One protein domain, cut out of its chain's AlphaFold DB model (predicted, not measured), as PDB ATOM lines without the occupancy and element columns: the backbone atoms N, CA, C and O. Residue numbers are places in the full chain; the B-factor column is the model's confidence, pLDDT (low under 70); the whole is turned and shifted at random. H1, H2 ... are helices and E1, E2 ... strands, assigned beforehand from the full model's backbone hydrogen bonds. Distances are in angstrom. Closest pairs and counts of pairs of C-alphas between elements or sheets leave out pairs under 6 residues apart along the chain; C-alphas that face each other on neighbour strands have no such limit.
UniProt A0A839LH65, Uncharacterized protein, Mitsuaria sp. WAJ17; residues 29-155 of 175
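Overview. This is residues 29 to 155 of the 175 residues of an uncharacterized protein of Mitsuaria sp. WAJ17 (UniProt A0A839LH65). A twisted antiparallel sheet of five strands makes the middle layer of three: the long helix H2 runs slantwise over one face, H1 stands up from that same face beside residues 87 to 92 of H2, and the shorter H3 covers part of the other face. The printed part has 127 residues with three named helices and five named strands, in the order E1 E2 H1 H2 E3 H3 E4 E5; the class is mixed, helices and strands. Across the sheet the order is E3 E1 E2 E5 E4. The whole is compact, with a radius of gyration of the C-alphas of 14.4 A, and elongated in outline, spanning 43 by 27 by 23 A.

Arrangement. Residues 29 to 30 pair antiparallel with residues 139 to 140 of E4, residues 137 to 143. E1, residues 42 to 49, and E2, residues 55 to 63, form a hairpin; N 44 and O 61 are 2.8 A apart, within hydrogen-bond range. H1, residues 65 to 76, is on the sheet at a height of 10.8 A and stands up from it at 72 degrees. H2, residues 85 to 107, is on the same face at a height of 8.1 A, slantwise to the strands, at 42 degrees to E1 on the local plane; the closest C-alphas of E1 and H2 are those of Leu 46 and Cys 96, 6.8 A apart. H1 and H2 touch, about perpendicular at 89 degrees, H2 with residues 87 to 92 alone; the closest C-alphas are those of Gly 72 and Ala 91, 5.4 A apart. E3, residues 119 to 121, is an edge strand antiparallel to E1, with N 119 and O 45 within hydrogen-bond range at 2.8 A. E2, H1, H2 and E3 make a split strand-helix-strand unit, two strands running the same way with E1 between them, and its crossover is right-handed. H3, residues 123 to 132, is on the opposite face at a height of 9.5 A, and H2 and H3 are apart. E4 and E5, residues 146 to 154, form a second hairpin, with N 139 and O 150 at 2.9 A; E5 is also antiparallel to E2, with N 60 and O 151 at 2.8 A, both within hydrogen-bond range. In H1, H2 and H3 every O i to N i+4 pair is within hydrogen-bond range.

Along the chain. E1 begins at C-alpha 42, (-9.874, -3.785, -35.079), and is 23.2 A long; E2 is 23.7 A. H1 measures 16.1 A, H2 32.1 A from C-alpha 85 at (-17.408, -4.443, -27.276), E3 6.3 A, H3 14.3 A and E4 20.0 A. E5 is 26.5 A long and ends at C-alpha 154, (12.525, -3.628, -33.563).

Size, cuts and confidence. The C-alphas of Asp 81 and Arg 110, the two farthest apart, are 44.2 A from each other. The printed part has no cut. The link from H2 to E3, 11 residues, is long. The mean pLDDT of the printed part is 89.1; residues 108 to 111 and residue 145 are under 70 in this predicted model.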
ATOM      1  N   ARG A  29       1.197 -16.608 -43.706       93.50
ATOM      2  CA  ARG A  29       2.279 -16.436 -44.676       93.50
ATOM      3  C   ARG A  29       3.093 -15.199 -44.345       93.50
ATOM      4  O   ARG A  29       2.518 -14.161 -44.022       93.50
ATOM      5  N   SER A  30       4.409 -15.300 -44.468       91.69
ATOM      6  CA  SER A  30       5.294 -14.137 -44.467       91.69
ATOM      7  C   SER A  30       5.097 -13.321 -45.735       91.69
ATOM      8  O   SER A  30       5.077 -13.875 -46.834       91.69
ATOM      9  N   LEU A  31       4.984 -12.007 -45.573       90.69
ATOM     10  CA  LEU A  31       4.818 -11.065 -46.672       90.69
ATOM     11  C   LEU A  31       5.983 -10.079 -46.729       90.69
ATOM     12  O   LEU A  31       6.452  -9.594 -45.699       90.69
ATOM     13  N   ASP A  32       6.393  -9.745 -47.952       83.62
ATOM     14  CA  ASP A  32       7.300  -8.634 -48.230       83.62
ATOM     15  C   ASP A  32       6.473  -7.342 -48.324       83.62
ATOM     16  O   ASP A  32       6.152  -6.852 -49.407       83.62
ATOM     17  N   GLY A  33       6.064  -6.823 -47.165       82.12
ATOM     18  CA  GLY A  33       5.284  -5.591 -47.043       82.12
ATOM     19  C   GLY A  33       3.891  -5.790 -46.451       82.12
ATOM     20  O   GLY A  33       3.526  -6.872 -45.996       82.12
ATOM     21  N   MET A  34       3.123  -4.700 -46.434       84.69
ATOM     22  CA  MET A  34       1.802  -4.673 -45.814       84.69
ATOM     23  C   MET A  34       0.709  -5.131 -46.779       84.69
ATOM     24  O   MET A  34       0.618  -4.574 -47.877       84.69
ATOM     25  N   PRO A  35      -0.148  -6.086 -46.376       84.00
ATOM     26  CA  PRO A  35      -1.382  -6.350 -47.100       84.00
ATOM     27  C   PRO A  35      -2.354  -5.171 -46.948       84.00
ATOM     28  O   PRO A  35      -2.217  -4.341 -46.045       84.00
ATOM     29  N   GLU A  36      -3.351  -5.121 -47.828       85.06
ATOM     30  CA  GLU A  36      -4.501  -4.238 -47.652       85.06
ATOM     31  C   GLU A  36      -5.302  -4.694 -46.427       85.06
ATOM     32  O   GLU A  36      -5.534  -5.890 -46.231       85.06
ATOM     33  N   LEU A  37      -5.664  -3.742 -45.570       86.81
ATOM     34  CA  LEU A  37      -6.449  -4.001 -44.370       86.81
ATOM     35  C   LEU A  37      -7.918  -3.717 -44.642       86.81
ATOM     36  O   LEU A  37      -8.256  -2.829 -45.424       86.81
ATOM     37  N   ASP A  38      -8.778  -4.442 -43.937       86.50
ATOM     38  CA  ASP A  38     -10.186  -4.093 -43.851       86.50
ATOM     39  C   ASP A  38     -10.323  -2.689 -43.218       86.50
ATOM     40  O   ASP A  38      -9.730  -2.451 -42.159       86.50
ATOM     41  N   PRO A  39     -11.064  -1.745 -43.833       87.00
ATOM     42  CA  PRO A  39     -11.328  -0.429 -43.252       87.00
ATOM     43  C   PRO A  39     -11.962  -0.468 -41.855       87.00
ATOM     44  O   PRO A  39     -11.841   0.504 -41.109       87.00
ATOM     45  N   GLU A  40     -12.632  -1.569 -41.511       87.75
ATOM     46  CA  GLU A  40     -13.268  -1.791 -40.212       87.75
ATOM     47  C   GLU A  40     -12.408  -2.662 -39.282       87.75
ATOM     48  O   GLU A  40     -12.827  -2.981 -38.179       87.75
ATOM     49  N   ALA A  41     -11.171  -3.008 -39.668       90.44
ATOM     50  CA  ALA A  41     -10.306  -3.847 -38.848       90.44
ATOM     51  C   ALA A  41     -10.041  -3.250 -37.457       90.44
ATOM     52  O   ALA A  41      -9.489  -2.150 -37.298       90.44
ATOM     53  N   ALA A  42     -10.313  -4.049 -36.431       91.44
ATOM     54  CA  ALA A  42      -9.874  -3.785 -35.079       91.44
ATOM     55  C   ALA A  42      -8.352  -3.955 -34.986       91.44
ATOM     56  O   ALA A  42      -7.782  -5.003 -35.301       91.44
ATOM     57  N   CYS A  43      -7.680  -2.892 -34.544       94.62
ATOM     58  CA  CYS A  43      -6.228  -2.838 -34.455       94.62
ATOM     59  C   CYS A  43      -5.770  -2.791 -32.997       94.62
ATOM     60  O   CYS A  43      -6.307  -2.043 -32.177       94.62
ATOM     61  N   PHE A  44      -4.733  -3.559 -32.680       95.50
ATOM     62  CA  PHE A  44      -4.084  -3.585 -31.377       95.50
ATOM     63  C   PHE A  44      -2.574  -3.462 -31.536       95.50
ATOM     64  O   PHE A  44      -1.985  -3.845 -32.544       95.50
ATOM     65  N   GLN A  45      -1.939  -2.923 -30.506       95.19
ATOM     66  CA  GLN A  45      -0.494  -2.837 -30.403       95.19
ATOM     67  C   GLN A  45      -0.030  -3.369 -29.057       95.19
ATOM     68  O   GLN A  45      -0.680  -3.154 -28.034       95.19
ATOM     69  N   LEU A  46       1.122  -4.020 -29.064       95.62
ATOM     70  CA  LEU A  46       1.746  -4.600 -27.894       95.62
ATOM     71  C   LEU A  46       3.222  -4.194 -27.868       95.62
ATOM     72  O   LEU A  46       3.990  -4.628 -28.733       95.62
ATOM     73  N   PRO A  47       3.630  -3.341 -26.914       94.12
ATOM     74  CA  PRO A  47       5.033  -3.016 -26.716       94.12
ATOM     75  C   PRO A  47       5.829  -4.269 -26.354       94.12
ATOM     76  O   PRO A  47       5.375  -5.090 -25.558       94.12
ATOM     77  N   VAL A  48       7.031  -4.381 -26.900       92.50
ATOM     78  CA  VAL A  48       8.033  -5.365 -26.494       92.50
ATOM     79  C   VAL A  48       9.116  -4.608 -25.746       92.50
ATOM     80  O   VAL A  48       9.693  -3.658 -26.271       92.50
ATOM     81  N   LEU A  49       9.361  -4.995 -24.505       91.38
ATOM     82  CA  LEU A  49      10.248  -4.308 -23.579       91.38
ATOM     83  C   LEU A  49      11.563  -5.073 -23.456       91.38
ATOM     84  O   LEU A  49      11.575  -6.300 -23.413       91.38
ATOM     85  N   GLY A  50      12.673  -4.345 -23.407       89.06
ATOM     86  CA  GLY A  50      13.974  -4.885 -23.044       89.06
ATOM     87  C   GLY A  50      14.100  -5.105 -21.536       89.06
ATOM     88  O   GLY A  50      13.258  -4.678 -20.748       89.06
ATOM     89  N   ALA A  51      15.209  -5.719 -21.123       86.06
ATOM     90  CA  ALA A  51      15.513  -5.971 -19.712       86.06
ATOM     91  C   ALA A  51      15.664  -4.688 -18.865       86.06
ATOM     92  O   ALA A  51      15.589  -4.732 -17.640       86.06
ATOM     93  N   ASP A  52      15.902  -3.544 -19.507       87.06
ATOM     94  CA  ASP A  52      15.939  -2.216 -18.889       87.06
ATOM     95  C   ASP A  52      14.543  -1.579 -18.739       87.06
ATOM     96  O   ASP A  52      14.423  -0.467 -18.223       87.06
ATOM     97  N   GLY A  53      13.488  -2.275 -19.176       85.12
ATOM     98  CA  GLY A  53      12.108  -1.799 -19.188       85.12
ATOM     99  C   GLY A  53      11.813  -0.783 -20.294       85.12
ATOM    100  O   GLY A  53      10.696  -0.265 -20.355       85.12
ATOM    101  N   LEU A  54      12.783  -0.478 -21.161       87.94
ATOM    102  CA  LEU A  54      12.579   0.397 -22.310       87.94
ATOM    103  C   LEU A  54      11.991  -0.391 -23.477       87.94
ATOM    104  O   LEU A  54      12.185  -1.597 -23.604       87.94
ATOM    105  N   GLU A  55      11.269   0.298 -24.355       89.38
ATOM    106  CA  GLU A  55      10.700  -0.340 -25.536       89.38
ATOM    107  C   GLU A  55      11.811  -0.779 -26.504       89.38
ATOM    108  O   GLU A  55      12.546   0.038 -27.059       89.38
ATOM    109  N   ALA A  56      11.924  -2.091 -26.689       89.56
ATOM    110  CA  ALA A  56      12.854  -2.755 -27.595       89.56
ATOM    111  C   ALA A  56      12.203  -3.115 -28.939       89.56
ATOM    112  O   ALA A  56      12.901  -3.460 -29.891       89.56
ATOM    113  N   GLY A  57      10.879  -3.017 -29.034       91.06
ATOM    114  CA  GLY A  57      10.129  -3.238 -30.258       91.06
ATOM    115  C   GLY A  57       8.630  -3.165 -30.025       91.06
ATOM    116  O   GLY A  57       8.161  -2.828 -28.937       91.06
ATOM    117  N   ARG A  58       7.861  -3.518 -31.050       93.38
ATOM    118  CA  ARG A  58       6.401  -3.483 -30.995       93.38
ATOM    119  C   ARG A  58       5.798  -4.527 -31.917       93.38
ATOM    120  O   ARG A  58       6.257  -4.712 -33.043       93.38
ATOM    121  N   VAL A  59       4.741  -5.171 -31.440       94.75
ATOM    122  CA  VAL A  59       3.854  -6.009 -32.244       94.75
ATOM    123  C   VAL A  59       2.600  -5.207 -32.561       94.75
ATOM    124  O   VAL A  59       2.019  -4.589 -31.671       94.75
ATOM    125  N   LEU A  60       2.187  -5.207 -33.822       95.19
ATOM    126  CA  LEU A  60       0.896  -4.698 -34.261       95.19
ATOM    127  C   LEU A  60       0.045  -5.870 -34.749       95.19
ATOM    128  O   LEU A  60       0.545  -6.740 -35.461       95.19
ATOM    129  N   LEU A  61      -1.231  -5.875 -34.381       96.12
ATOM    130  CA  LEU A  61      -2.229  -6.854 -34.793       96.12
ATOM    131  C   LEU A  61      -3.411  -6.121 -35.429       96.12
ATOM    132  O   LEU A  61      -3.914  -5.166 -34.842       96.12
ATOM    133  N   ALA A  62      -3.856  -6.577 -36.594       95.12
ATOM    134  CA  ALA A  62      -5.122  -6.177 -37.195       95.12
ATOM    135  C   ALA A  62      -5.970  -7.422 -37.464       95.12
ATOM    136  O   ALA A  62      -5.460  -8.431 -37.967       95.12
ATOM    137  N   LEU A  63      -7.249  -7.342 -37.108       92.81
ATOM    138  CA  LEU A  63      -8.237  -8.402 -37.271       92.81
ATOM    139  C   LEU A  63      -9.523  -7.789 -37.832       92.81
ATOM    140  O   LEU A  63      -9.912  -6.711 -37.388       92.81
ATOM    141  N   SER A  64     -10.172  -8.440 -38.800       89.50
ATOM    142  CA  SER A  64     -11.481  -7.965 -39.267       89.50
ATOM    143  C   SER A  64     -12.541  -8.159 -38.184       89.50
ATOM    144  O   SER A  64     -12.418  -9.049 -37.334       89.50
ATOM    145  N   ASP A  65     -13.611  -7.372 -38.243       85.81
ATOM    146  CA  ASP A  65     -14.692  -7.444 -37.262       85.81
ATOM    147  C   ASP A  65     -15.345  -8.833 -37.207       85.81
ATOM    148  O   ASP A  65     -15.630  -9.333 -36.122       85.81
ATOM    149  N   GLU A  66     -15.533  -9.539 -38.326       87.50
ATOM    150  CA  GLU A  66     -16.132 -10.878 -38.241       87.50
ATOM    151  C   GLU A  66     -15.184 -11.925 -37.643       87.50
ATOM    152  O   GLU A  66     -15.635 -12.833 -36.940       87.50
ATOM    153  N   ASP A  67     -13.877 -11.821 -37.901       89.12
ATOM    154  CA  ASP A  67     -12.901 -12.726 -37.286       89.12
ATOM    155  C   ASP A  67     -12.755 -12.424 -35.783       89.12
ATOM    156  O   ASP A  67     -12.579 -13.346 -34.984       89.12
ATOM    157  N   ALA A  68     -12.925 -11.163 -35.380       89.25
ATOM    158  CA  ALA A  68     -13.044 -10.761 -33.983       89.25
ATOM    159  C   ALA A  68     -14.273 -11.356 -33.295       89.25
ATOM    160  O   ALA A  68     -14.171 -11.894 -32.194       89.25
ATOM    161  N   GLN A  69     -15.428 -11.299 -33.957       90.81
ATOM    162  CA  GLN A  69     -16.674 -11.892 -33.470       90.81
ATOM    163  C   GLN A  69     -16.542 -13.410 -33.327       90.81
ATOM    164  O   GLN A  69     -16.972 -13.989 -32.331       90.81
ATOM    165  N   GLN A  70     -15.913 -14.077 -34.299       90.75
ATOM    166  CA  GLN A  70     -15.628 -15.508 -34.209       90.75
ATOM    167  C   GLN A  70     -14.702 -15.830 -33.031       90.75
ATOM    168  O   GLN A  70     -14.968 -16.772 -32.279       90.75
ATOM    169  N   LEU A  71     -13.622 -15.063 -32.872       92.62
ATOM    170  CA  LEU A  71     -12.683 -15.229 -31.772       92.62
ATOM    171  C   LEU A  71     -13.383 -15.048 -30.419       92.62
ATOM    172  O   LEU A  71     -13.291 -15.935 -29.574       92.62
ATOM    173  N   GLY A  72     -14.122 -13.951 -30.240       94.25
ATOM    174  CA  GLY A  72     -14.873 -13.668 -29.019       94.25
ATOM    175  C   GLY A  72     -15.887 -14.766 -28.701       94.25
ATOM    176  O   GLY A  72     -15.896 -15.298 -27.592       94.25
ATOM    177  N   ALA A  73     -16.672 -15.202 -29.688       94.25
ATOM    178  CA  ALA A  73     -17.674 -16.252 -29.496       94.25
ATOM    179  C   ALA A  73     -17.032 -17.563 -29.020       94.25
ATOM    180  O   ALA A  73     -17.523 -18.210 -28.094       94.25
ATOM    181  N   SER A  74     -15.901 -17.930 -29.626       93.38
ATOM    182  CA  SER A  74     -15.135 -19.123 -29.260       93.38
ATOM    183  C   SER A  74     -14.515 -19.008 -27.863       93.38
ATOM    184  O   SER A  74     -14.591 -19.950 -27.076       93.38
ATOM    185  N   MET A  75     -13.939 -17.850 -27.525       93.12
ATOM    186  CA  MET A  75     -13.268 -17.622 -26.242       93.12
ATOM    187  C   MET A  75     -14.236 -17.558 -25.057       93.12
ATOM    188  O   MET A  75     -13.946 -18.124 -24.004       93.12
ATOM    189  N   PHE A  76     -15.375 -16.885 -25.218       93.88
ATOM    190  CA  PHE A  76     -16.347 -16.674 -24.139       93.88
ATOM    191  C   PHE A  76     -17.476 -17.710 -24.127       93.88
ATOM    192  O   PHE A  76     -18.223 -17.794 -23.154       93.88
ATOM    193  N   GLY A  77     -17.602 -18.524 -25.180       93.75
ATOM    194  CA  GLY A  77     -18.681 -19.502 -25.313       93.75
ATOM    195  C   GLY A  77     -20.056 -18.855 -25.500       93.75
ATOM    196  O   GLY A  77     -21.062 -19.440 -25.096       93.75
ATOM    197  N   LEU A  78     -20.089 -17.652 -26.082       94.12
ATOM    198  CA  LEU A  78     -21.296 -16.861 -26.308       94.12
ATOM    199  C   LEU A  78     -21.656 -16.812 -27.802       94.12
ATOM    200  O   LEU A  78     -20.763 -16.859 -28.653       94.12
ATOM    201  N   PRO A  79     -22.949 -16.702 -28.151       93.31
ATOM    202  CA  PRO A  79     -23.375 -16.318 -29.493       93.31
ATOM    203  C   PRO A  79     -22.802 -14.955 -29.910       93.31
ATOM    204  O   PRO A  79     -22.617 -14.073 -29.076       93.31
ATOM    205  N   GLN A  80     -22.556 -14.757 -31.209       92.31
ATOM    206  CA  GLN A  80     -21.985 -13.500 -31.722       92.31
ATOM    207  C   GLN A  80     -22.883 -12.281 -31.465       92.31
ATOM    208  O   GLN A  80     -22.390 -11.187 -31.227       92.31
ATOM    209  N   ASP A  81     -24.202 -12.462 -31.478       92.94
ATOM    210  CA  ASP A  81     -25.181 -11.413 -31.189       92.94
ATOM    211  C   ASP A  81     -25.293 -11.063 -29.695       92.94
ATOM    212  O   ASP A  81     -25.955 -10.085 -29.347       92.94
ATOM    213  N   GLU A  82     -24.622 -11.820 -28.821       94.69
ATOM    214  CA  GLU A  82     -24.521 -11.556 -27.381       94.69
ATOM    215  C   GLU A  82     -23.164 -10.950 -26.975       94.69
ATOM    216  O   GLU A  82     -22.997 -10.566 -25.816       94.69
ATOM    217  N   LEU A  83     -22.203 -10.834 -27.899       94.50
ATOM    218  CA  LEU A  83     -20.895 -10.238 -27.621       94.50
ATOM    219  C   LEU A  83     -20.983  -8.710 -27.576       94.50
ATOM    220  O   LEU A  83     -21.388  -8.057 -28.540       94.50
ATOM    221  N   GLY A  84     -20.553  -8.132 -26.456       94.25
ATOM    222  CA  GLY A  84     -20.329  -6.704 -26.323       94.25
ATOM    223  C   GLY A  84     -18.938  -6.294 -26.807       94.25
ATOM    224  O   GLY A  84     -18.063  -7.110 -27.095       94.25
ATOM    225  N   GLN A  85     -18.714  -4.981 -26.881       92.12
ATOM    226  CA  GLN A  85     -17.408  -4.443 -27.276       92.12
ATOM    227  C   GLN A  85     -16.301  -4.795 -26.271       92.12
ATOM    228  O   GLN A  85     -15.148  -4.913 -26.676       92.12
ATOM    229  N   GLU A  86     -16.635  -4.949 -24.987       93.38
ATOM    230  CA  GLU A  86     -15.668  -5.305 -23.942       93.38
ATOM    231  C   GLU A  86     -15.139  -6.728 -24.154       93.38
ATOM    232  O   GLU A  86     -13.926  -6.920 -24.191       93.38
ATOM    233  N   GLU A  87     -16.019  -7.701 -24.422       94.75
ATOM    234  CA  GLU A  87     -15.605  -9.072 -24.742       94.75
ATOM    235  C   GLU A  87     -14.745  -9.119 -26.011       94.75
ATOM    236  O   GLU A  87     -13.740  -9.828 -26.064       94.75
ATOM    237  N   LEU A  88     -15.103  -8.344 -27.038       93.00
ATOM    238  CA  LEU A  88     -14.305  -8.270 -28.262       93.00
ATOM    239  C   LEU A  88     -12.927  -7.660 -27.994       93.00
ATOM    240  O   LEU A  88     -11.928  -8.194 -28.470       93.00
ATOM    241  N   ASP A  89     -12.841  -6.560 -27.246       92.50
ATOM    242  CA  ASP A  89     -11.564  -5.911 -26.937       92.50
ATOM    243  C   ASP A  89     -10.660  -6.829 -26.092       92.50
ATOM    244  O   ASP A  89      -9.459  -6.916 -26.370       92.50
ATOM    245  N   ASP A  90     -11.225  -7.578 -25.142       93.44
ATOM    246  CA  ASP A  90     -10.501  -8.574 -24.345       93.44
ATOM    247  C   ASP A  90     -10.004  -9.747 -25.202       93.44
ATOM    248  O   ASP A  90      -8.842 -10.153 -25.092       93.44
ATOM    249  N   ALA A  91     -10.840 -10.257 -26.111       93.94
ATOM    250  CA  ALA A  91     -10.449 -11.309 -27.047       93.94
ATOM    251  C   ALA A  91      -9.269 -10.873 -27.932       93.94
ATOM    252  O   ALA A  91      -8.294 -11.614 -28.099       93.94
ATOM    253  N   HIS A  92      -9.310  -9.649 -28.463       93.88
ATOM    254  CA  HIS A  92      -8.206  -9.094 -29.245       93.88
ATOM    255  C   HIS A  92      -6.942  -8.880 -28.422       93.88
ATOM    256  O   HIS A  92      -5.844  -9.161 -28.908       93.88
ATOM    257  N   ALA A  93      -7.073  -8.361 -27.201       93.50
ATOM    258  CA  ALA A  93      -5.942  -8.158 -26.309       93.50
ATOM    259  C   ALA A  93      -5.241  -9.491 -26.018       93.50
ATOM    260  O   ALA A  93      -4.014  -9.573 -26.112       93.50
ATOM    261  N   GLU A  94      -6.010 -10.546 -25.754       94.62
ATOM    262  CA  GLU A  94      -5.472 -11.883 -25.515       94.62
ATOM    263  C   GLU A  94      -4.821 -12.474 -26.770       94.62
ATOM    264  O   GLU A  94      -3.702 -12.986 -26.703       94.62
ATOM    265  N   LEU A  95      -5.446 -12.329 -27.944       95.00
ATOM    266  CA  LEU A  95      -4.830 -12.748 -29.204       95.00
ATOM    267  C   LEU A  95      -3.507 -12.014 -29.456       95.00
ATOM    268  O   LEU A  95      -2.513 -12.638 -29.828       95.00
ATOM    269  N   CYS A  96      -3.477 -10.702 -29.213       94.81
ATOM    270  CA  CYS A  96      -2.283  -9.874 -29.349       94.81
ATOM    271  C   CYS A  96      -1.171 -10.339 -28.397       94.81
ATOM    272  O   CYS A  96      -0.023 -10.481 -28.823       94.81
ATOM    273  N   ASN A  97      -1.506 -10.664 -27.145       94.81
ATOM    274  CA  ASN A  97      -0.575 -11.240 -26.171       94.81
ATOM    275  C   ASN A  97      -0.020 -12.592 -26.622       94.81
ATOM    276  O   ASN A  97       1.194 -12.811 -26.578       94.81
ATOM    277  N   ILE A  98      -0.886 -13.505 -27.065       94.69
ATOM    278  CA  ILE A  98      -0.488 -14.853 -27.479       94.69
ATOM    279  C   ILE A  98       0.414 -14.778 -28.710       94.69
ATOM    280  O   ILE A  98       1.520 -15.325 -28.699       94.69
ATOM    281  N   PHE A  99      -0.008 -14.053 -29.747       94.94
ATOM    282  CA  PHE A  99       0.785 -13.877 -30.961       94.94
ATOM    283  C   PHE A  99       2.093 -13.145 -30.675       94.94
ATOM    284  O   PHE A  99       3.149 -13.585 -31.132       94.94
ATOM    285  N   GLY A 100       2.055 -12.090 -29.862       92.38
ATOM    286  CA  GLY A 100       3.251 -11.381 -29.424       92.38
ATOM    287  C   GLY A 100       4.228 -12.288 -28.682       92.38
ATOM    288  O   GLY A 100       5.421 -12.270 -28.978       92.38
ATOM    289  N   SER A 101       3.740 -13.159 -27.795       91.19
ATOM    290  CA  SER A 101       4.579 -14.132 -27.087       91.19
ATOM    291  C   SER A 101       5.220 -15.136 -28.039       91.19
ATOM    292  O   SER A 101       6.409 -15.431 -27.911       91.19
ATOM    293  N   CYS A 102       4.459 -15.646 -29.010       91.06
ATOM    294  CA  CYS A 102       4.976 -16.540 -30.043       91.06
ATOM    295  C   CYS A 102       6.081 -15.872 -30.872       91.06
ATOM    296  O   CYS A 102       7.123 -16.487 -31.103       91.06
ATOM    297  N   LEU A 103       5.866 -14.621 -31.282       88.25
ATOM    298  CA  LEU A 103       6.817 -13.852 -32.082       88.25
ATOM    299  C   LEU A 103       8.095 -13.533 -31.314       88.25
ATOM    300  O   LEU A 103       9.181 -13.842 -31.796       88.25
ATOM    301  N   VAL A 104       7.981 -12.962 -30.116       85.25
ATOM    302  CA  VAL A 104       9.139 -12.539 -29.319       85.25
ATOM    303  C   VAL A 104      10.039 -13.725 -28.981       85.25
ATOM    304  O   VAL A 104      11.244 -13.650 -29.211       85.25
ATOM    305  N   LYS A 105       9.460 -14.855 -28.548       84.06
ATOM    306  CA  LYS A 105      10.222 -16.090 -28.296       84.06
ATOM    307  C   LYS A 105      10.949 -16.570 -29.554       84.06
ATOM    308  O   LYS A 105      12.115 -16.922 -29.515       84.06
ATOM    309  N   ALA A 106      10.281 -16.565 -30.703       79.50
ATOM    310  CA  ALA A 106      10.889 -17.054 -31.937       79.50
ATOM    311  C   ALA A 106      11.980 -16.132 -32.511       79.50
ATOM    312  O   ALA A 106      12.880 -16.615 -33.205       79.50
ATOM    313  N   LEU A 107      11.870 -14.822 -32.275       73.12
ATOM    314  CA  LEU A 107      12.749 -13.807 -32.853       73.12
ATOM    315  C   LEU A 107      14.001 -13.548 -32.019       73.12
ATOM    316  O   LEU A 107      15.024 -13.178 -32.606       73.12
ATOM    317  N   ASP A 108      13.943 -13.743 -30.699       69.19
ATOM    318  CA  ASP A 108      15.122 -13.633 -29.844       69.19
ATOM    319  C   ASP A 108      14.981 -14.411 -28.520       69.19
ATOM    320  O   ASP A 108      14.586 -13.871 -27.492       69.19
ATOM    321  N   ASP A 109      15.374 -15.690 -28.530       64.75
ATOM    322  CA  ASP A 109      15.431 -16.539 -27.327       64.75
ATOM    323  C   ASP A 109      16.537 -16.114 -26.325       64.75
ATOM    324  O   ASP A 109      16.667 -16.711 -25.252       64.75
ATOM    325  N   ARG A 110      17.398 -15.138 -26.663       59.38
ATOM    326  CA  ARG A 110      18.561 -14.753 -25.837       59.38
ATOM    327  C   ARG A 110      18.357 -13.458 -25.072       59.38
ATOM    328  O   ARG A 110      18.968 -13.287 -24.015       59.38
ATOM    329  N   LEU A 111      17.553 -12.546 -25.602       64.06
ATOM    330  CA  LEU A 111      17.179 -11.327 -24.903       64.06
ATOM    331  C   LEU A 111      16.039 -11.631 -23.926       64.06
ATOM    332  O   LEU A 111      15.061 -12.289 -24.270       64.06
ATOM    333  N   GLN A 112      16.161 -11.140 -22.691       75.12
ATOM    334  CA  GLN A 112      15.049 -11.118 -21.738       75.12
ATOM    335  C   GLN A 112      14.056 -10.043 -22.185       75.12
ATOM    336  O   GLN A 112      14.049  -8.935 -21.654       75.12
ATOM    337  N   LEU A 113      13.305 -10.350 -23.243       85.81
ATOM    338  CA  LEU A 113      12.240  -9.500 -23.743       85.81
ATOM    339  C   LEU A 113      10.957  -9.802 -22.977       85.81
ATOM    340  O   LEU A 113      10.550 -10.957 -22.839       85.81
ATOM    341  N   GLU A 114      10.311  -8.746 -22.509       88.25
ATOM    342  CA  GLU A 114       9.013  -8.810 -21.855       88.25
ATOM    343  C   GLU A 114       7.941  -8.201 -22.756       88.25
ATOM    344  O   GLU A 114       8.213  -7.358 -23.611       88.25
ATOM    345  N   LEU A 115       6.698  -8.637 -22.578       92.25
ATOM    346  CA  LEU A 115       5.561  -8.023 -23.249       92.25
ATOM    347  C   LEU A 115       4.977  -6.955 -22.330       92.25
ATOM    348  O   LEU A 115       4.757  -7.197 -21.144       92.25
ATOM    349  N   GLY A 116       4.717  -5.777 -22.891       92.81
ATOM    350  CA  GLY A 116       3.888  -4.768 -22.250       92.81
ATOM    351  C   GLY A 116       2.418  -5.191 -22.216       92.81
ATOM    352  O   GLY A 116       2.073  -6.358 -22.367       92.81
ATOM    353  N   LEU A 117       1.524  -4.219 -22.045       93.69
ATOM    354  CA  LEU A 117       0.085  -4.473 -22.132       93.69
ATOM    355  C   LEU A 117      -0.426  -4.188 -23.550       93.69
ATOM    356  O   LEU A 117      -0.047  -3.147 -24.108       93.69
ATOM    357  N   PRO A 118      -1.307  -5.041 -24.108       94.81
ATOM    358  CA  PRO A 118      -2.018  -4.737 -25.337       94.81
ATOM    359  C   PRO A 118      -2.809  -3.447 -25.183       94.81
ATOM    360  O   PRO A 118      -3.392  -3.163 -24.135       94.81
ATOM    361  N   ARG A 119      -2.835  -2.651 -26.245       94.00
ATOM    362  CA  ARG A 119      -3.638  -1.434 -26.316       94.00
ATOM    363  C   ARG A 119      -4.334  -1.382 -27.653       94.00
ATOM    364  O   ARG A 119      -3.704  -1.635 -28.680       94.00
ATOM    365  N   ARG A 120      -5.600  -0.982 -27.637       93.31
ATOM    366  CA  ARG A 120      -6.327  -0.668 -28.860       93.31
ATOM    367  C   ARG A 120      -5.611   0.462 -29.603       93.31
ATOM    368  O   ARG A 120      -5.097   1.402 -28.991       93.31
ATOM    369  N   ALA A 121      -5.545   0.338 -30.916       92.25
ATOM    370  CA  ALA A 121      -5.002   1.326 -31.830       92.25
ATOM    371  C   ALA A 121      -6.072   1.676 -32.867       92.25
ATOM    372  O   ALA A 121      -6.898   0.840 -33.227       92.25
ATOM    373  N   GLY A 122      -6.064   2.914 -33.359       91.25
ATOM    374  CA  GLY A 122      -6.840   3.244 -34.549       91.25
ATOM    375  C   GLY A 122      -6.185   2.645 -35.792       91.25
ATOM    376  O   GLY A 122      -4.956   2.577 -35.866       91.25
ATOM    377  N   LEU A 123      -6.985   2.283 -36.799       91.56
ATOM    378  CA  LEU A 123      -6.476   1.824 -38.097       91.56
ATOM    379  C   LEU A 123      -5.481   2.831 -38.703       91.56
ATOM    380  O   LEU A 123      -4.420   2.456 -39.191       91.56
ATOM    381  N   TRP A 124      -5.770   4.131 -38.584       90.94
ATOM    382  CA  TRP A 124      -4.869   5.182 -39.060       90.94
ATOM    383  C   TRP A 124      -3.498   5.161 -38.367       90.94
ATOM    384  O   TRP A 124      -2.478   5.297 -39.043       90.94
ATOM    385  N   ASP A 125      -3.457   4.961 -37.044       90.00
ATOM    386  CA  ASP A 125      -2.202   4.873 -36.285       90.00
ATOM    387  C   ASP A 125      -1.416   3.617 -36.671       90.00
ATOM    388  O   ASP A 125      -0.200   3.680 -36.862       90.00
ATOM    389  N   PHE A 126      -2.116   2.489 -36.826       91.69
ATOM    390  CA  PHE A 126      -1.540   1.231 -37.293       91.69
ATOM    391  C   PHE A 126      -0.857   1.426 -38.653       91.69
ATOM    392  O   PHE A 126       0.344   1.191 -38.796       91.69
ATOM    393  N   GLU A 127      -1.587   1.941 -39.643       91.06
ATOM    394  CA  GLU A 127      -1.042   2.183 -40.976       91.06
ATOM    395  C   GLU A 127       0.082   3.221 -40.972       91.06
ATOM    396  O   GLU A 127       1.053   3.100 -41.720       91.06
ATOM    397  N   ALA A 128      -0.045   4.281 -40.170       89.00
ATOM    398  CA  ALA A 128       0.983   5.306 -40.054       89.00
ATOM    399  C   ALA A 128       2.299   4.712 -39.538       89.00
ATOM    400  O   ALA A 128       3.354   5.044 -40.083       89.00
ATOM    401  N   ARG A 129       2.245   3.805 -38.555       88.25
ATOM    402  CA  ARG A 129       3.422   3.065 -38.073       88.25
ATOM    403  C   ARG A 129       3.997   2.176 -39.165       88.25
ATOM    404  O   ARG A 129       5.183   2.286 -39.467       88.25
ATOM    405  N   CYS A 130       3.155   1.395 -39.837       88.75
ATOM    406  CA  CYS A 130       3.592   0.541 -40.938       88.75
ATOM    407  C   CYS A 130       4.222   1.306 -42.112       88.75
ATOM    408  O   CYS A 130       5.135   0.790 -42.746       88.75
ATOM    409  N   ARG A 131       3.770   2.535 -42.400       87.75
ATOM    410  CA  ARG A 131       4.351   3.392 -43.450       87.75
ATOM    411  C   ARG A 131       5.678   4.038 -43.051       87.75
ATOM    412  O   ARG A 131       6.472   4.367 -43.928       87.75
ATOM    413  N   ARG A 132       5.885   4.308 -41.759       85.00
ATOM    414  CA  ARG A 132       7.072   5.019 -41.250       85.00
ATOM    415  C   ARG A 132       8.210   4.080 -40.870       85.00
ATOM    416  O   ARG A 132       9.366   4.484 -40.964       85.00
ATOM    417  N   GLY A 133       7.882   2.877 -40.412       82.19
ATOM    418  CA  GLY A 133       8.851   1.877 -39.989       82.19
ATOM    419  C   GLY A 133       9.219   0.882 -41.083       82.19
ATOM    420  O   GLY A 133       8.548   0.772 -42.107       82.19
ATOM    421  N   VAL A 134      10.282   0.119 -40.835       85.69
ATOM    422  CA  VAL A 134      10.627  -1.067 -41.629       85.69
ATOM    423  C   VAL A 134      10.308  -2.290 -40.772       85.69
ATOM    424  O   VAL A 134      11.035  -2.541 -39.807       85.69
ATOM    425  N   PRO A 135       9.223  -3.033 -41.069       88.75
ATOM    426  CA  PRO A 135       8.909  -4.247 -40.336       88.75
ATOM    427  C   PRO A 135      10.062  -5.239 -40.434       88.75
ATOM    428  O   PRO A 135      10.574  -5.506 -41.521       88.75
ATOM    429  N   ARG A 136      10.432  -5.836 -39.303       88.19
ATOM    430  CA  ARG A 136      11.322  -7.000 -39.304       88.19
ATOM    431  C   ARG A 136      10.582  -8.246 -39.779       88.19
ATOM    432  O   ARG A 136      11.190  -9.139 -40.359       88.19
ATOM    433  N   LEU A 137       9.277  -8.298 -39.525       90.25
ATOM    434  CA  LEU A 137       8.420  -9.398 -39.935       90.25
ATOM    435  C   LEU A 137       6.995  -8.905 -40.172       90.25
ATOM    436  O   LEU A 137       6.465  -8.107 -39.400       90.25
ATOM    437  N   THR A 138       6.366  -9.411 -41.227       93.56
ATOM    438  CA  THR A 138       4.926  -9.286 -41.464       93.56
ATOM    439  C   THR A 138       4.381 -10.664 -41.793       93.56
ATOM    440  O   THR A 138       4.829 -11.299 -42.746       93.56
ATOM    441  N   LEU A 139       3.438 -11.137 -40.984       94.19
ATOM    442  CA  LEU A 139       2.717 -12.386 -41.190       94.19
ATOM    443  C   LEU A 139       1.247 -12.060 -41.411       94.19
ATOM    444  O   LEU A 139       0.664 -11.295 -40.647       94.19
ATOM    445  N   ALA A 140       0.641 -12.669 -42.422       93.94
ATOM    446  CA  ALA A 140      -0.788 -12.540 -42.652       93.94
ATOM    447  C   ALA A 140      -1.440 -13.892 -42.922       93.94
ATOM    448  O   ALA A 140      -0.875 -14.730 -43.626       93.94
ATOM    449  N   ALA A 141      -2.642 -14.094 -42.396       92.31
ATOM    450  CA  ALA A 141      -3.536 -15.161 -42.824       92.31
ATOM    451  C   ALA A 141      -4.691 -14.556 -43.622       92.31
ATOM    452  O   ALA A 141      -5.166 -13.470 -43.302       92.31
ATOM    453  N   THR A 142      -5.133 -15.253 -44.667       83.69
ATOM    454  CA  THR A 142      -6.292 -14.840 -45.472       83.69
ATOM    455  C   THR A 142      -7.445 -15.805 -45.237       83.69
ATOM    456  O   THR A 142      -7.289 -17.011 -45.437       83.69
ATOM    457  N   LEU A 143      -8.600 -15.276 -44.838       76.50
ATOM    458  CA  LEU A 143      -9.843 -16.017 -44.618       76.50
ATOM    459  C   LEU A 143     -10.937 -15.447 -45.534       76.50
ATOM    460  O   LEU A 143     -11.808 -14.684 -45.112       76.50
ATOM    461  N   GLY A 144     -10.872 -15.808 -46.819       74.88
ATOM    462  CA  GLY A 144     -11.708 -15.210 -47.864       74.88
ATOM    463  C   GLY A 144     -11.114 -13.886 -48.347       74.88
ATOM    464  O   GLY A 144     -10.022 -13.889 -48.902       74.88
ATOM    465  N   VAL A 145     -11.829 -12.777 -48.143       69.06
ATOM    466  CA  VAL A 145     -11.342 -11.403 -48.417       69.06
ATOM    467  C   VAL A 145     -10.744 -10.718 -47.182       69.06
ATOM    468  O   VAL A 145     -10.288  -9.587 -47.266       69.06
ATOM    469  N   ARG A 146     -10.773 -11.397 -46.031       78.12
ATOM    470  CA  ARG A 146     -10.395 -10.853 -44.726       78.12
ATOM    471  C   ARG A 146      -8.980 -11.278 -44.369       78.12
ATOM    472  O   ARG A 146      -8.547 -12.377 -44.743       78.12
ATOM    473  N   HIS A 147      -8.284 -10.423 -43.629       82.69
ATOM    474  CA  HIS A 147      -6.896 -10.640 -43.251       82.69
ATOM    475  C   HIS A 147      -6.700 -10.555 -41.738       82.69
ATOM    476  O   HIS A 147      -7.097  -9.583 -41.103       82.69
ATOM    477  N   ILE A 148      -6.005 -11.553 -41.190       92.44
ATOM    478  CA  ILE A 148      -5.375 -11.464 -39.869       92.44
ATOM    479  C   ILE A 148      -3.943 -11.033 -40.120       92.44
ATOM    480  O   ILE A 148      -3.208 -11.779 -40.768       92.44
ATOM    481  N   VAL A 149      -3.538  -9.864 -39.634       93.94
ATOM    482  CA  VAL A 149      -2.216  -9.302 -39.933       93.94
ATOM    483  C   VAL A 149      -1.455  -9.060 -38.648       93.94
ATOM    484  O   VAL A 149      -1.944  -8.389 -37.747       93.94
ATOM    485  N   VAL A 150      -0.236  -9.588 -38.584       94.19
ATOM    486  CA  VAL A 150       0.675  -9.414 -37.457       94.19
ATOM    487  C   VAL A 150       1.986  -8.848 -37.968       94.19
ATOM    488  O   VAL A 150       2.617  -9.410 -38.864       94.19
ATOM    489  N   VAL A 151       2.407  -7.731 -37.390       92.50
ATOM    490  CA  VAL A 151       3.602  -6.997 -37.803       92.50
ATOM    491  C   VAL A 151       4.505  -6.820 -36.598       92.50
ATOM    492  O   VAL A 151       4.029  -6.467 -35.523       92.50
ATOM    493  N   TYR A 152       5.803  -7.041 -36.769       91.88
ATOM    494  CA  TYR A 152       6.791  -6.793 -35.725       91.88
ATOM    495  C   TYR A 152       7.856  -5.796 -36.184       91.88
ATOM    496  O   TYR A 152       8.419  -5.927 -37.276       91.88
ATOM    497  N   PHE A 153       8.156  -4.838 -35.309       88.81
ATOM    498  CA  PHE A 153       9.227  -3.854 -35.450       88.81
ATOM    499  C   PHE A 153      10.218  -4.001 -34.293       88.81
ATOM    500  O   PHE A 153       9.798  -4.100 -33.139       88.81
ATOM    501  N   ASP A 154      11.518  -3.940 -34.586       86.00
ATOM    502  CA  ASP A 154      12.525  -3.628 -33.563       86.00
ATOM    503  C   ASP A 154      12.460  -2.120 -33.238       86.00
ATOM    504  O   ASP A 154      12.021  -1.319 -34.067       86.00
ATOM    505  N   SER A 155      12.958  -1.692 -32.077       77.94
ATOM    506  CA  SER A 155      12.962  -0.278 -31.653       77.94
ATOM    507  C   SER A 155      13.714   0.659 -32.602       77.94
ATOM    508  O   SER A 155      13.369   1.830 -32.712       77.94
TER     509      SER A 155